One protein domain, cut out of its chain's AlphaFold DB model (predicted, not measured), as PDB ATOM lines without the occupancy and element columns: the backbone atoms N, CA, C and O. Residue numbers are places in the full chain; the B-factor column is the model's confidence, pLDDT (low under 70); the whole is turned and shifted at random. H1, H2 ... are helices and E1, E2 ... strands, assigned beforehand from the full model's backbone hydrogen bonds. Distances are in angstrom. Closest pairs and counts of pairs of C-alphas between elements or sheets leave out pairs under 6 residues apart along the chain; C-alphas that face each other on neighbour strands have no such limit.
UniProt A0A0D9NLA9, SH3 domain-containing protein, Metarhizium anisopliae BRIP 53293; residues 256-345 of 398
ATOM      1  N   LYS A 256     -27.389 -36.943   7.268       84.50
ATOM      2  CA  LYS A 256     -28.372 -36.062   7.908       84.50
ATOM      3  C   LYS A 256     -28.271 -36.006   9.428       84.50
ATOM      4  O   LYS A 256     -28.440 -34.933  10.004       84.50
ATOM      5  N   TRP A 257     -28.009 -37.131  10.094       88.81
ATOM      6  CA  TRP A 257     -27.874 -37.164  11.550       88.81
ATOM      7  C   TRP A 257     -26.677 -36.330  11.999       88.81
ATOM      8  O   TRP A 257     -26.796 -35.507  12.906       88.81
ATOM      9  N   TRP A 258     -25.536 -36.490  11.326       87.19
ATOM     10  CA  TRP A 258     -24.341 -35.701  11.614       87.19
ATOM     11  C   TRP A 258     -24.562 -34.220  11.323       87.19
ATOM     12  O   TRP A 258     -24.148 -33.379  12.118       87.19
ATOM     13  N   SER A 259     -25.266 -33.898  10.240       92.31
ATOM     14  CA  SER A 259     -25.617 -32.521   9.896       92.31
ATOM     15  C   SER A 259     -26.500 -31.887  10.970       92.31
ATOM     16  O   SER A 259     -26.254 -30.760  11.391       92.31
ATOM     17  N   GLN A 260     -27.459 -32.641  11.511       92.06
ATOM     18  CA  GLN A 260     -28.278 -32.191  12.630       92.06
ATOM     19  C   GLN A 260     -27.458 -31.984  13.912       92.06
ATOM     20  O   GLN A 260     -27.618 -30.960  14.575       92.06
ATOM     21  N   GLN A 261     -26.572 -32.922  14.265       90.44
ATOM     22  CA  GLN A 261     -25.728 -32.784  15.458       90.44
ATOM     23  C   GLN A 261     -24.766 -31.607  15.362       90.44
ATOM     24  O   GLN A 261     -24.584 -30.907  16.348       90.44
ATOM     25  N   THR A 262     -24.200 -31.376  14.179       90.25
ATOM     26  CA  THR A 262     -23.324 -30.235  13.889       90.25
ATOM     27  C   THR A 262     -24.036 -28.942  14.267       90.25
ATOM     28  O   THR A 262     -23.592 -28.237  15.163       90.25
ATOM     29  N   VAL A 263     -25.234 -28.709  13.719       92.25
ATOM     30  CA  VAL A 263     -26.037 -27.515  14.026       92.25
ATOM     31  C   VAL A 263     -26.346 -27.398  15.525       92.25
ATOM     32  O   VAL A 263     -26.195 -26.328  16.113       92.25
ATOM     33  N   LEU A 264     -26.766 -28.488  16.173       90.56
ATOM     34  CA  LEU A 264     -27.113 -28.460  17.597       90.56
ATOM     35  C   LEU A 264     -25.903 -28.157  18.493       90.56
ATOM     36  O   LEU A 264     -26.023 -27.370  19.432       90.56
ATOM     37  N   LEU A 265     -24.750 -28.763  18.198       88.19
ATOM     38  CA  LEU A 265     -23.512 -28.553  18.941       88.19
ATOM     39  C   LEU A 265     -22.997 -27.136  18.740       88.19
ATOM     40  O   LEU A 265     -22.762 -26.441  19.726       88.19
ATOM     41  N   SER A 266     -22.888 -26.669  17.495       88.88
ATOM     42  CA  SER A 266     -22.413 -25.317  17.211       88.88
ATOM     43  C   SER A 266     -23.255 -24.269  17.959       88.88
ATOM     44  O   SER A 266     -22.694 -23.371  18.586       88.88
ATOM     45  N   ARG A 267     -24.588 -24.441  18.005       89.94
ATOM     46  CA  ARG A 267     -25.509 -23.536  18.719       89.94
ATOM     47  C   ARG A 267     -25.339 -23.578  20.228       89.94
ATOM     48  O   ARG A 267     -25.507 -22.569  20.902       89.94
ATOM     49  N   GLN A 268     -25.056 -24.753  20.778       88.00
ATOM     50  CA  GLN A 268     -24.842 -24.904  22.211       88.00
ATOM     51  C   GLN A 268     -23.554 -24.214  22.659       88.00
ATOM     52  O   GLN A 268     -23.508 -23.651  23.754       88.00
ATOM     53  N   VAL A 269     -22.505 -24.295  21.841       84.56
ATOM     54  CA  VAL A 269     -21.192 -23.768  22.211       84.56
ATOM     55  C   VAL A 269     -21.093 -22.263  21.957       84.56
ATOM     56  O   VAL A 269     -20.370 -21.582  22.682       84.56
ATOM     57  N   ASP A 270     -21.809 -21.742  20.963       83.50
ATOM     58  CA  ASP A 270     -21.846 -20.314  20.652       83.50
ATOM     59  C   ASP A 270     -23.260 -19.883  20.210       83.50
ATOM     60  O   ASP A 270     -23.553 -19.822  19.014       83.50
ATOM     61  N   PRO A 271     -24.177 -19.638  21.168       86.25
ATOM     62  CA  PRO A 271     -25.580 -19.362  20.858       86.25
ATOM     63  C   PRO A 271     -25.807 -17.986  20.224       86.25
ATOM     64  O   PRO A 271     -26.830 -17.789  19.568       86.25
ATOM     65  N   ASP A 272     -24.877 -17.050  20.428       89.12
ATOM     66  CA  ASP A 272     -24.989 -15.664  19.968       89.12
ATOM     67  C   ASP A 272     -24.437 -15.482  18.545       89.12
ATOM     68  O   ASP A 272     -24.777 -14.517  17.854       89.12
ATOM     69  N   THR A 273     -23.612 -16.420  18.076       89.06
ATOM     70  CA  THR A 273     -23.076 -16.399  16.719       89.06
ATOM     71  C   THR A 273     -24.081 -16.980  15.730       89.06
ATOM     72  O   THR A 273     -24.478 -18.139  15.812       89.06
ATOM     73  N   MET A 274     -24.471 -16.168  14.745       92.00
ATOM     74  CA  MET A 274     -25.301 -16.607  13.624       92.00
ATOM     75  C   MET A 274     -24.405 -17.110  12.488       92.00
ATOM     76  O   MET A 274     -23.689 -16.302  11.880       92.00
ATOM     77  N   PRO A 275     -24.429 -18.414  12.167       94.06
ATOM     78  CA  PRO A 275     -23.605 -18.942  11.097       94.06
ATOM     79  C   PRO A 275     -24.065 -18.430   9.733       94.06
ATOM     80  O   PRO A 275     -25.250 -18.216   9.469       94.06
ATOM     81  N   LEU A 276     -23.093 -18.254   8.844       94.69
ATOM     82  CA  LEU A 276     -23.310 -17.977   7.430       94.69
ATOM     83  C   LEU A 276     -23.719 -19.256   6.692       94.69
ATOM     84  O   LEU A 276     -24.617 -19.257   5.854       94.69
ATOM     85  N   THR A 277     -23.014 -20.348   6.981       96.62
ATOM     86  CA  THR A 277     -23.243 -21.667   6.393       96.62
ATOM     87  C   THR A 277     -22.518 -22.741   7.210       96.62
ATOM     88  O   THR A 277     -21.784 -22.430   8.147       96.62
ATOM     89  N   PHE A 278     -22.709 -23.999   6.833       97.12
ATOM     90  CA  PHE A 278     -21.987 -25.147   7.369       97.12
ATOM     91  C   PHE A 278     -21.265 -25.833   6.221       97.12
ATOM     92  O   PHE A 278     -21.812 -25.949   5.120       97.12
ATOM     93  N   VAL A 279     -20.035 -26.271   6.463       97.81
ATOM     94  CA  VAL A 279     -19.215 -26.928   5.446       97.81
ATOM     95  C   VAL A 279     -18.575 -28.198   5.989       97.81
ATOM     96  O   VAL A 279     -18.346 -28.324   7.190       97.81
ATOM     97  N   VAL A 280     -18.269 -29.122   5.083       97.56
ATOM     98  CA  VAL A 280     -17.486 -30.332   5.338       97.56
ATOM     99  C   VAL A 280     -16.179 -30.233   4.563       97.56
ATOM    100  O   VAL A 280     -16.185 -30.017   3.348       97.56
ATOM    101  N   ALA A 281     -15.048 -30.406   5.235       97.56
ATOM    102  CA  ALA A 281     -13.754 -30.464   4.581       97.56
ATOM    103  C   ALA A 281     -13.651 -31.713   3.703       97.56
ATOM    104  O   ALA A 281     -13.895 -32.837   4.138       97.56
ATOM    105  N   THR A 282     -13.274 -31.519   2.446       97.38
ATOM    106  CA  THR A 282     -13.043 -32.600   1.477       97.38
ATOM    107  C   THR A 282     -11.565 -32.841   1.219       97.38
ATOM    108  O   THR A 282     -11.186 -33.915   0.755       97.38
ATOM    109  N   GLN A 283     -10.722 -31.862   1.543       97.25
ATOM    110  CA  GLN A 283      -9.276 -31.922   1.377       97.25
ATOM    111  C   GLN A 283      -8.590 -31.480   2.669       97.25
ATOM    112  O   GLN A 283      -9.162 -30.738   3.465       97.25
ATOM    113  N   CYS A 284      -7.363 -31.952   2.881       97.06
ATOM    114  CA  CYS A 284      -6.544 -31.492   3.993       97.06
ATOM    115  C   CYS A 284      -5.990 -30.091   3.716       97.06
ATOM    116  O   CYS A 284      -5.575 -29.788   2.594       97.06
ATOM    117  N   TYR A 285      -5.917 -29.278   4.760       97.88
ATOM    118  CA  TYR A 285      -5.230 -28.000   4.757       97.88
ATOM    119  C   TYR A 285      -4.436 -27.870   6.052       97.88
ATOM    120  O   TYR A 285      -5.009 -27.950   7.138       97.88
ATOM    121  N   ASP A 286      -3.128 -27.672   5.938       97.56
ATOM    122  CA  ASP A 286      -2.274 -27.362   7.078       97.56
ATOM    123  C   ASP A 286      -2.116 -25.848   7.176       97.56
ATOM    124  O   ASP A 286      -1.732 -25.199   6.199       97.56
ATOM    125  N   LYS A 287      -2.401 -25.296   8.359       97.38
ATOM    126  CA  LYS A 287      -2.238 -23.868   8.616       97.38
ATOM    127  C   LYS A 287      -0.796 -23.412   8.387       97.38
ATOM    128  O   LYS A 287       0.158 -24.104   8.752       97.38
ATOM    129  N   LYS A 288      -0.652 -22.222   7.822       97.81
ATOM    130  CA  LYS A 288       0.613 -21.543   7.527       97.81
ATOM    131  C   LYS A 288       0.843 -20.359   8.453       97.81
ATOM    132  O   LYS A 288       1.977 -20.144   8.872       97.81
ATOM    133  N   ASP A 289      -0.233 -19.675   8.821       97.19
ATOM    134  CA  ASP A 289      -0.215 -18.500   9.685       97.19
ATOM    135  C   ASP A 289      -0.990 -18.731  10.997       97.19
ATOM    136  O   ASP A 289      -1.614 -19.772  11.222       97.19
ATOM    137  N   ALA A 290      -0.871 -17.786  11.932       96.62
ATOM    138  CA  ALA A 290      -1.412 -17.922  13.288       96.62
ATOM    139  C   ALA A 290      -2.942 -17.778  13.359       96.62
ATOM    140  O   ALA A 290      -3.557 -18.292  14.294       96.62
ATOM    141  N   ASP A 291      -3.533 -17.074  12.398       96.81
ATOM    142  CA  ASP A 291      -4.971 -16.863  12.226       96.81
ATOM    143  C   ASP A 291      -5.643 -17.957  11.383       96.81
ATOM    144  O   ASP A 291      -6.873 -18.061  11.361       96.81
ATOM    145  N   GLU A 292      -4.851 -18.807  10.729       97.56
ATOM    146  CA  GLU A 292      -5.334 -19.941   9.954       97.56
ATOM    147  C   GLU A 292      -5.656 -21.168  10.825       97.56
ATOM    148  O   GLU A 292      -5.020 -21.455  11.846       97.56
ATOM    149  N   MET A 293      -6.631 -21.954  10.369       97.62
ATOM    150  CA  MET A 293      -7.043 -23.214  10.980       97.62
ATOM    151  C   MET A 293      -6.684 -24.390  10.069       97.62
ATOM    152  O   MET A 293      -7.035 -24.397   8.891       97.62
ATOM    153  N   SER A 294      -6.031 -25.416  10.627       97.69
ATOM    154  CA  SER A 294      -5.841 -26.681   9.910       97.69
ATOM    155  C   SER A 294      -7.168 -27.428   9.804       97.69
ATOM    156  O   SER A 294      -7.896 -27.527  10.793       97.69
ATOM    157  N   VAL A 295      -7.459 -27.998   8.635       96.88
ATOM    158  CA  VAL A 295      -8.648 -28.833   8.417       96.88
ATOM    159  C   VAL A 295      -8.266 -30.194   7.845       96.88
ATOM    160  O   VAL A 295      -7.353 -30.316   7.025       96.88
ATOM    161  N   LEU A 296      -8.963 -31.235   8.283       96.56
ATOM    162  CA  LEU A 296      -8.810 -32.608   7.815       96.56
ATOM    163  C   LEU A 296     -10.060 -33.052   7.048       96.56
ATOM    164  O   LEU A 296     -11.160 -32.642   7.404       96.56
ATOM    165  N   PRO A 297      -9.949 -33.930   6.034       97.25
ATOM    166  CA  PRO A 297     -11.118 -34.466   5.350       97.25
ATOM    167  C   PRO A 297     -12.130 -35.085   6.320       97.25
ATOM    168  O   PRO A 297     -11.803 -35.943   7.148       97.25
ATOM    169  N   GLY A 298     -13.375 -34.649   6.182       94.69
ATOM    170  CA  GLY A 298     -14.472 -34.918   7.091       94.69
ATOM    171  C   GLY A 298     -14.809 -33.727   7.979       94.69
ATOM    172  O   GLY A 298     -15.972 -33.640   8.336       94.69
ATOM    173  N   ASP A 299     -13.867 -32.828   8.307       96.12
ATOM    174  CA  ASP A 299     -14.052 -31.712   9.259       96.12
ATOM    175  C   ASP A 299     -15.333 -30.920   9.015       96.12
ATOM    176  O   ASP A 299     -15.482 -30.297   7.969       96.12
ATOM    177  N   ARG A 300     -16.259 -30.950   9.981       96.31
ATOM    178  CA  ARG A 300     -17.482 -30.146   9.952       96.31
ATOM    179  C   ARG A 300     -17.235 -28.818  10.645       96.31
ATOM    180  O   ARG A 300     -16.702 -28.762  11.755       96.31
ATOM    181  N   ILE A 301     -17.533 -27.751   9.916       97.38
ATOM    182  CA  ILE A 301     -17.117 -26.403  10.269       97.38
ATOM    183  C   ILE A 301     -18.308 -25.469  10.126       97.38
ATOM    184  O   ILE A 301     -18.912 -25.347   9.054       97.38
ATOM    185  N   MET A 302     -18.599 -24.760  11.207       96.88
ATOM    186  CA  MET A 302     -19.515 -23.634  11.215       96.88
ATOM    187  C   MET A 302     -18.805 -22.410  10.622       96.88
ATOM    188  O   MET A 302     -17.827 -21.924  11.192       96.88
ATOM    189  N   VAL A 303     -19.283 -21.903   9.485       96.94
ATOM    190  CA  VAL A 303     -18.719 -20.714   8.828       96.94
ATOM    191  C   VAL A 303     -19.369 -19.461   9.391       96.94
ATOM    192  O   VAL A 303     -20.593 -19.345   9.417       96.94
ATOM    193  N   THR A 304     -18.551 -18.492   9.780       95.19
ATOM    194  CA  THR A 304     -18.978 -17.178  10.268       95.19
ATOM    195  C   THR A 304     -18.713 -16.095   9.217       95.19
ATOM    196  O   THR A 304     -17.878 -16.286   8.328       95.19
ATOM    197  N   PRO A 305     -19.407 -14.943   9.271       89.31
ATOM    198  CA  PRO A 305     -19.147 -13.836   8.355       89.31
ATOM    199  C   PRO A 305     -17.684 -13.376   8.410       89.31
ATOM    200  O   PRO A 305     -17.176 -13.047   9.478       89.31
ATOM    201  N   TYR A 306     -17.030 -13.315   7.250       88.94
ATOM    202  CA  TYR A 306     -15.659 -12.836   7.096       88.94
ATOM    203  C   TYR A 306     -15.562 -11.944   5.860       88.94
ATOM    204  O   TYR A 306     -15.995 -12.333   4.777       88.94
ATOM    205  N   SER A 307     -15.051 -10.725   6.026       84.94
ATOM    206  CA  SER A 307     -15.089  -9.680   4.991       84.94
ATOM    207  C   SER A 307     -13.741  -9.399   4.330       84.94
ATOM    208  O   SER A 307     -13.689  -8.613   3.386       84.94
ATOM    209  N   HIS A 308     -12.654 -10.006   4.808       86.44
ATOM    210  CA  HIS A 308     -11.306  -9.628   4.380       86.44
ATOM    211  C   HIS A 308     -10.870 -10.293   3.068       86.44
ATOM    212  O   HIS A 308     -10.223  -9.637   2.255       86.44
ATOM    213  N   TYR A 309     -11.253 -11.553   2.835       87.19
ATOM    214  CA  TYR A 309     -10.835 -12.326   1.660       87.19
ATOM    215  C   TYR A 309     -12.016 -13.100   1.060       87.19
ATOM    216  O   TYR A 309     -12.867 -13.609   1.786       87.19
ATOM    217  N   THR A 310     -12.088 -13.174  -0.271       89.62
ATOM    218  CA  THR A 310     -13.199 -13.822  -0.998       89.62
ATOM    219  C   THR A 310     -13.001 -15.325  -1.180       89.62
ATOM    220  O   THR A 310     -13.972 -16.052  -1.370       89.62
ATOM    221  N   ASP A 311     -11.758 -15.792  -1.128       95.62
ATOM    222  CA  ASP A 311     -11.334 -17.179  -1.315       95.62
ATOM    223  C   ASP A 311     -11.111 -17.929   0.008       95.62
ATOM    224  O   ASP A 311     -10.764 -19.115  -0.013       95.62
ATOM    225  N   TRP A 312     -11.401 -17.281   1.139       96.75
ATOM    226  CA  TRP A 312     -11.277 -17.833   2.486       96.75
ATOM    227  C   TRP A 312     -12.592 -17.752   3.246       96.75
ATOM    228  O   TRP A 312     -13.345 -16.784   3.146       96.75
ATOM    229  N   TYR A 313     -12.832 -18.768   4.062       97.25
ATOM    230  CA  TYR A 313     -13.848 -18.733   5.096       97.25
ATOM    231  C   TYR A 313     -13.194 -18.525   6.449       97.25
ATOM    232  O   TYR A 313     -12.110 -19.041   6.699       97.25
ATOM    233  N   GLN A 314     -13.879 -17.802   7.329       97.38
ATOM    234  CA  GLN A 314     -13.639 -17.881   8.762       97.38
ATOM    235  C   GLN A 314     -14.662 -18.839   9.348       97.38
ATOM    236  O   GLN A 314     -15.833 -18.815   8.966       97.38
ATOM    237  N   GLY A 315     -14.241 -19.678  10.276       96.81
ATOM    238  CA  GLY A 315     -15.175 -20.557  10.948       96.81
ATOM    239  C   GLY A 315     -14.584 -21.221  12.165       96.81
ATOM    240  O   GLY A 315     -13.464 -20.923  12.582       96.81
ATOM    241  N   ARG A 316     -15.375 -22.131  12.719       96.88
ATOM    242  CA  ARG A 316     -15.027 -22.945  13.870       96.88
ATOM    243  C   ARG A 316     -15.251 -24.408  13.545       96.88
ATOM    244  O   ARG A 316     -16.343 -24.788  13.132       96.88
ATOM    245  N   ASN A 317     -14.220 -25.218  13.730       96.00
ATOM    246  CA  ASN A 317     -14.312 -26.661  13.588       96.00
ATOM    247  C   ASN A 317     -15.016 -27.240  14.819       96.00
ATOM    248  O   ASN A 317     -14.551 -27.058  15.947       96.00
ATOM    249  N   ASP A 318     -16.132 -27.935  14.607       91.25
ATOM    250  CA  ASP A 318     -16.977 -28.419  15.703       91.25
ATOM    251  C   ASP A 318     -16.305 -29.523  16.529       91.25
ATOM    252  O   ASP A 318     -16.649 -29.727  17.693       91.25
ATOM    253  N   TRP A 319     -15.311 -30.214  15.965       87.31
ATOM    254  CA  TRP A 319     -14.608 -31.301  16.645       87.31
ATOM    255  C   TRP A 319     -13.380 -30.842  17.402       87.31
ATOM    256  O   TRP A 319     -13.159 -31.265  18.534       87.31
ATOM    257  N   THR A 320     -12.565 -29.989  16.789       90.69
ATOM    258  CA  THR A 320     -11.350 -29.490  17.444       90.69
ATOM    259  C   THR A 320     -11.635 -28.279  18.327       90.69
ATOM    260  O   THR A 320     -10.807 -27.919  19.163       90.69
ATOM    261  N   GLY A 321     -12.784 -27.627  18.132       92.12
ATOM    262  CA  GLY A 321     -13.139 -26.365  18.769       92.12
ATOM    263  C   GLY A 321     -12.278 -25.184  18.314       92.12
ATOM    264  O   GLY A 321     -12.479 -24.085  18.829       92.12
ATOM    265  N   GLN A 322     -11.334 -25.397  17.388       95.56
ATOM    266  CA  GLN A 322     -10.467 -24.353  16.853       95.56
ATOM    267  C   GLN A 322     -11.271 -23.414  15.962       95.56
ATOM    268  O   GLN A 322     -12.151 -23.852  15.224       95.56
ATOM    269  N   SER A 323     -10.930 -22.131  16.027       96.50
ATOM    270  CA  SER A 323     -11.454 -21.107  15.132       96.50
ATOM    271  C   SER A 323     -10.307 -20.495  14.346       96.50
ATOM    272  O   SER A 323      -9.213 -20.318  14.883       96.50
ATOM    273  N   GLY A 324     -10.564 -20.147  13.096       97.06
ATOM    274  CA  GLY A 324      -9.584 -19.508  12.229       97.06
ATOM    275  C   GLY A 324     -10.087 -19.418  10.800       97.06
ATOM    276  O   GLY A 324     -11.235 -19.772  10.507       97.06
ATOM    277  N   ILE A 325      -9.226 -18.924   9.918       97.75
ATOM    278  CA  ILE A 325      -9.508 -18.877   8.487       97.75
ATOM    279  C   ILE A 325      -9.001 -20.136   7.781       97.75
ATOM    280  O   ILE A 325      -7.993 -20.723   8.170       97.75
ATOM    281  N   PHE A 326      -9.709 -20.566   6.744       98.00
ATOM    282  CA  PHE A 326      -9.325 -21.695   5.903       98.00
ATOM    283  C   PHE A 326      -9.795 -21.473   4.456       98.00
ATOM    284  O   PHE A 326     -10.780 -20.760   4.228       98.00
ATOM    285  N   PRO A 327      -9.119 -22.057   3.452       97.88
ATOM    286  CA  PRO A 327      -9.474 -21.818   2.062       97.88
ATOM    287  C   PRO A 327     -10.818 -22.436   1.669       97.88
ATOM    288  O   PRO A 327     -11.154 -23.560   2.031       97.88
ATOM    289  N   THR A 328     -11.565 -21.745   0.818       97.31
ATOM    290  CA  THR A 328     -12.860 -22.232   0.309       97.31
ATOM    291  C   THR A 328     -12.744 -23.501  -0.545       97.31
ATOM    292  O   THR A 328     -13.676 -24.301  -0.585       97.31
ATOM    293  N   TRP A 329     -11.604 -23.729  -1.207       97.56
ATOM    294  CA  TRP A 329     -11.402 -24.878  -2.102       97.56
ATOM    295  C   TRP A 329     -11.259 -26.222  -1.377       97.56
ATOM    296  O   TRP A 329     -11.409 -27.266  -2.015       97.56
ATOM    297  N   CYS A 330     -10.967 -26.230  -0.070       97.38
ATOM    298  CA  CYS A 330     -10.791 -27.468   0.690       97.38
ATOM    299  C   CYS A 330     -12.091 -27.983   1.323       97.38
ATOM    300  O   CYS A 330     -12.070 -29.015   1.997       97.38
ATOM    301  N   VAL A 331     -13.225 -27.306   1.106       97.81
ATOM    302  CA  VAL A 331     -14.512 -27.630   1.730       97.81
ATOM    303  C   VAL A 331     -15.669 -27.676   0.727       97.81
ATOM    304  O   VAL A 331     -15.599 -27.107  -0.359       97.81
ATOM    305  N   LEU A 332     -16.756 -28.349   1.102       97.62
ATOM    306  CA  LEU A 332     -18.047 -28.319   0.412       97.62
ATOM    307  C   LEU A 332     -19.148 -27.906   1.384       97.62
ATOM    308  O   LEU A 332     -19.075 -28.219   2.567       97.62
ATOM    309  N   ILE A 333     -20.184 -27.229   0.888       97.19
ATOM    310  CA  ILE A 333     -21.341 -26.850   1.708       97.19
ATOM    311  C   ILE A 333     -22.100 -28.108   2.144       97.19
ATOM    312  O   ILE A 333     -22.492 -28.927   1.313       97.19
ATOM    313  N   ASP A 334     -22.347 -28.216   3.446       96.69
ATOM    314  CA  ASP A 334     -23.197 -29.236   4.048       96.69
ATOM    315  C   ASP A 334     -24.666 -28.822   3.883       96.69
ATOM    316  O   ASP A 334     -25.232 -28.093   4.701       96.69
ATOM    317  N   ALA A 335     -25.270 -29.224   2.764       95.88
ATOM    318  CA  ALA A 335     -26.629 -28.820   2.412       95.88
ATOM    319  C   ALA A 335     -27.666 -29.250   3.462       95.88
ATOM    320  O   ALA A 335     -28.596 -28.492   3.742       95.88
ATOM    321  N   ASP A 336     -27.481 -30.425   4.068       95.12
ATOM    322  CA  ASP A 336     -28.362 -30.932   5.118       95.12
ATOM    323  C   ASP A 336     -28.219 -30.100   6.402       95.12
ATOM    324  O   ASP A 336     -29.225 -29.742   7.013       95.12
ATOM    325  N   ALA A 337     -27.000 -29.709   6.793       94.00
ATOM    326  CA  ALA A 337     -26.796 -28.882   7.989       94.00
ATOM    327  C   ALA A 337     -27.346 -27.469   7.779       94.00
ATOM    328  O   ALA A 337     -28.008 -26.916   8.655       94.00
ATOM    329  N   VAL A 338     -27.160 -26.907   6.582       94.44
ATOM    330  CA  VAL A 338     -27.786 -25.635   6.202       94.44
ATOM    331  C   VAL A 338     -29.310 -25.739   6.274       94.44
ATOM    332  O   VAL A 338     -29.949 -24.830   6.797       94.44
ATOM    333  N   GLN A 339     -29.909 -26.829   5.790       93.69
ATOM    334  CA  GLN A 339     -31.356 -27.028   5.865       93.69
ATOM    335  C   GLN A 339     -31.848 -27.107   7.318       93.69
ATOM    336  O   GLN A 339     -32.785 -26.393   7.675       93.69
ATOM    337  N   VAL A 340     -31.178 -27.882   8.178       92.94
ATOM    338  CA  VAL A 340     -31.515 -27.971   9.611       92.94
ATOM    339  C   VAL A 340     -31.392 -26.605  10.296       92.94
ATOM    340  O   VAL A 340     -32.260 -26.225  11.080       92.94
ATOM    341  N   ALA A 341     -30.344 -25.837   9.993       92.19
ATOM    342  CA  ALA A 341     -30.154 -24.511  10.573       92.19
ATOM    343  C   ALA A 341     -31.222 -23.506  10.099       92.19
ATOM    344  O   ALA A 341     -31.677 -22.691  10.899       92.19
ATOM    345  N   ARG A 342     -31.695 -23.600   8.843       92.75
ATOM    346  CA  ARG A 342     -32.850 -22.817   8.353       92.75
ATOM    347  C   ARG A 342     -34.128 -23.151   9.106       92.75
ATOM    348  O   ARG A 342     -34.856 -22.245   9.492       92.75
ATOM    349  N   GLU A 343     -34.402 -24.435   9.314       91.44
ATOM    350  CA  GLU A 343     -35.597 -24.895  10.036       91.44
ATOM    351  C   GLU A 343     -35.621 -24.413  11.494       91.44
ATOM    352  O   GLU A 343     -36.693 -24.249  12.073       91.44
ATOM    353  N   GLN A 344     -34.450 -24.142  12.073       88.94
ATOM    354  CA  GLN A 344     -34.296 -23.599  13.422       88.94
ATOM    355  C   GLN A 344     -34.160 -22.069  13.483       88.94
ATOM    356  O   GLN A 344     -33.903 -21.547  14.569       88.94
ATOM    357  N   ASP A 345     -34.307 -21.372  12.350       90.69
ATOM    358  CA  ASP A 345     -34.100 -19.921  12.216       90.69
ATOM    359  C   ASP A 345     -32.716 -19.461  12.725       90.69
ATOM    360  O   ASP A 345     -32.557 -18.411  13.342       90.69
TER     361      ASP A 345
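Overview. This is residues 256 to 345 of the 398 residues of the protein "SH3 domain-containing protein" of Metarhizium anisopliae BRIP 53293 (UniProt A0A0D9NLA9). A small five-stranded sheet, strongly twisted and curled like part of a barrel, has helices H1 and H2 packed together at one end, while the long loop 282 to 299 loops out at the opposite end. The printed part has 90 residues, with the order H1 E1 E2 E3 E4 E5 H2. The antiparallel sheet runs E4 E3 E2 E1 E5, and the class is mixed, helices and strands. The whole is compact, with a radius of gyration of the C-alphas of 12.0 A and spans of 35 by 24 by 22 A.

Along the chain. The strands are E1, residues 277 to 281; E2, 300 to 304; E3, 312 to 317, 14.5 A long; E4, 323 to 327; and E5, 331 to 333. H1, residues 256 to 269, is 20.2 A long and begins at C-alpha 256 (-28.372, -36.062, 7.908). H2, residues 335 to 343, is 12.4 A long and ends at C-alpha 343 (-35.597, -24.895, 10.036).

Arrangement. E1 E2 E3 E4 form a meander, each strand the antiparallel neighbour of the one before. N 301 and O 279 of E2 and E1 are 2.9 A apart, N 304 and O 314 of E2 and E3 2.9 A, N 326 and O 313 of E4 and E3 2.8 A, and N 280 and O 332 of E1 and E5 2.8 A, within hydrogen-bond range. The edge strands E4 and E5 meet only through their link. H1 and H2 are on one face of the sheet, making two layers, at heights over the sheet of 9.8 A and 8.6 A. H1 touches H2, closest at the C-alphas of Ser 259 and Ala 337, 4.3 A, at a steep tilt of 55 degrees, the same way. In both helices every O i to N i+4 pair is within hydrogen-bond range.

Size, cuts and confidence. The C-alphas farthest apart, of Lys 288 and Glu 343, are 36.5 A apart. The printed part has no cut. The link from E1 to E2 is long. No printed residue is under 70 in pLDDT.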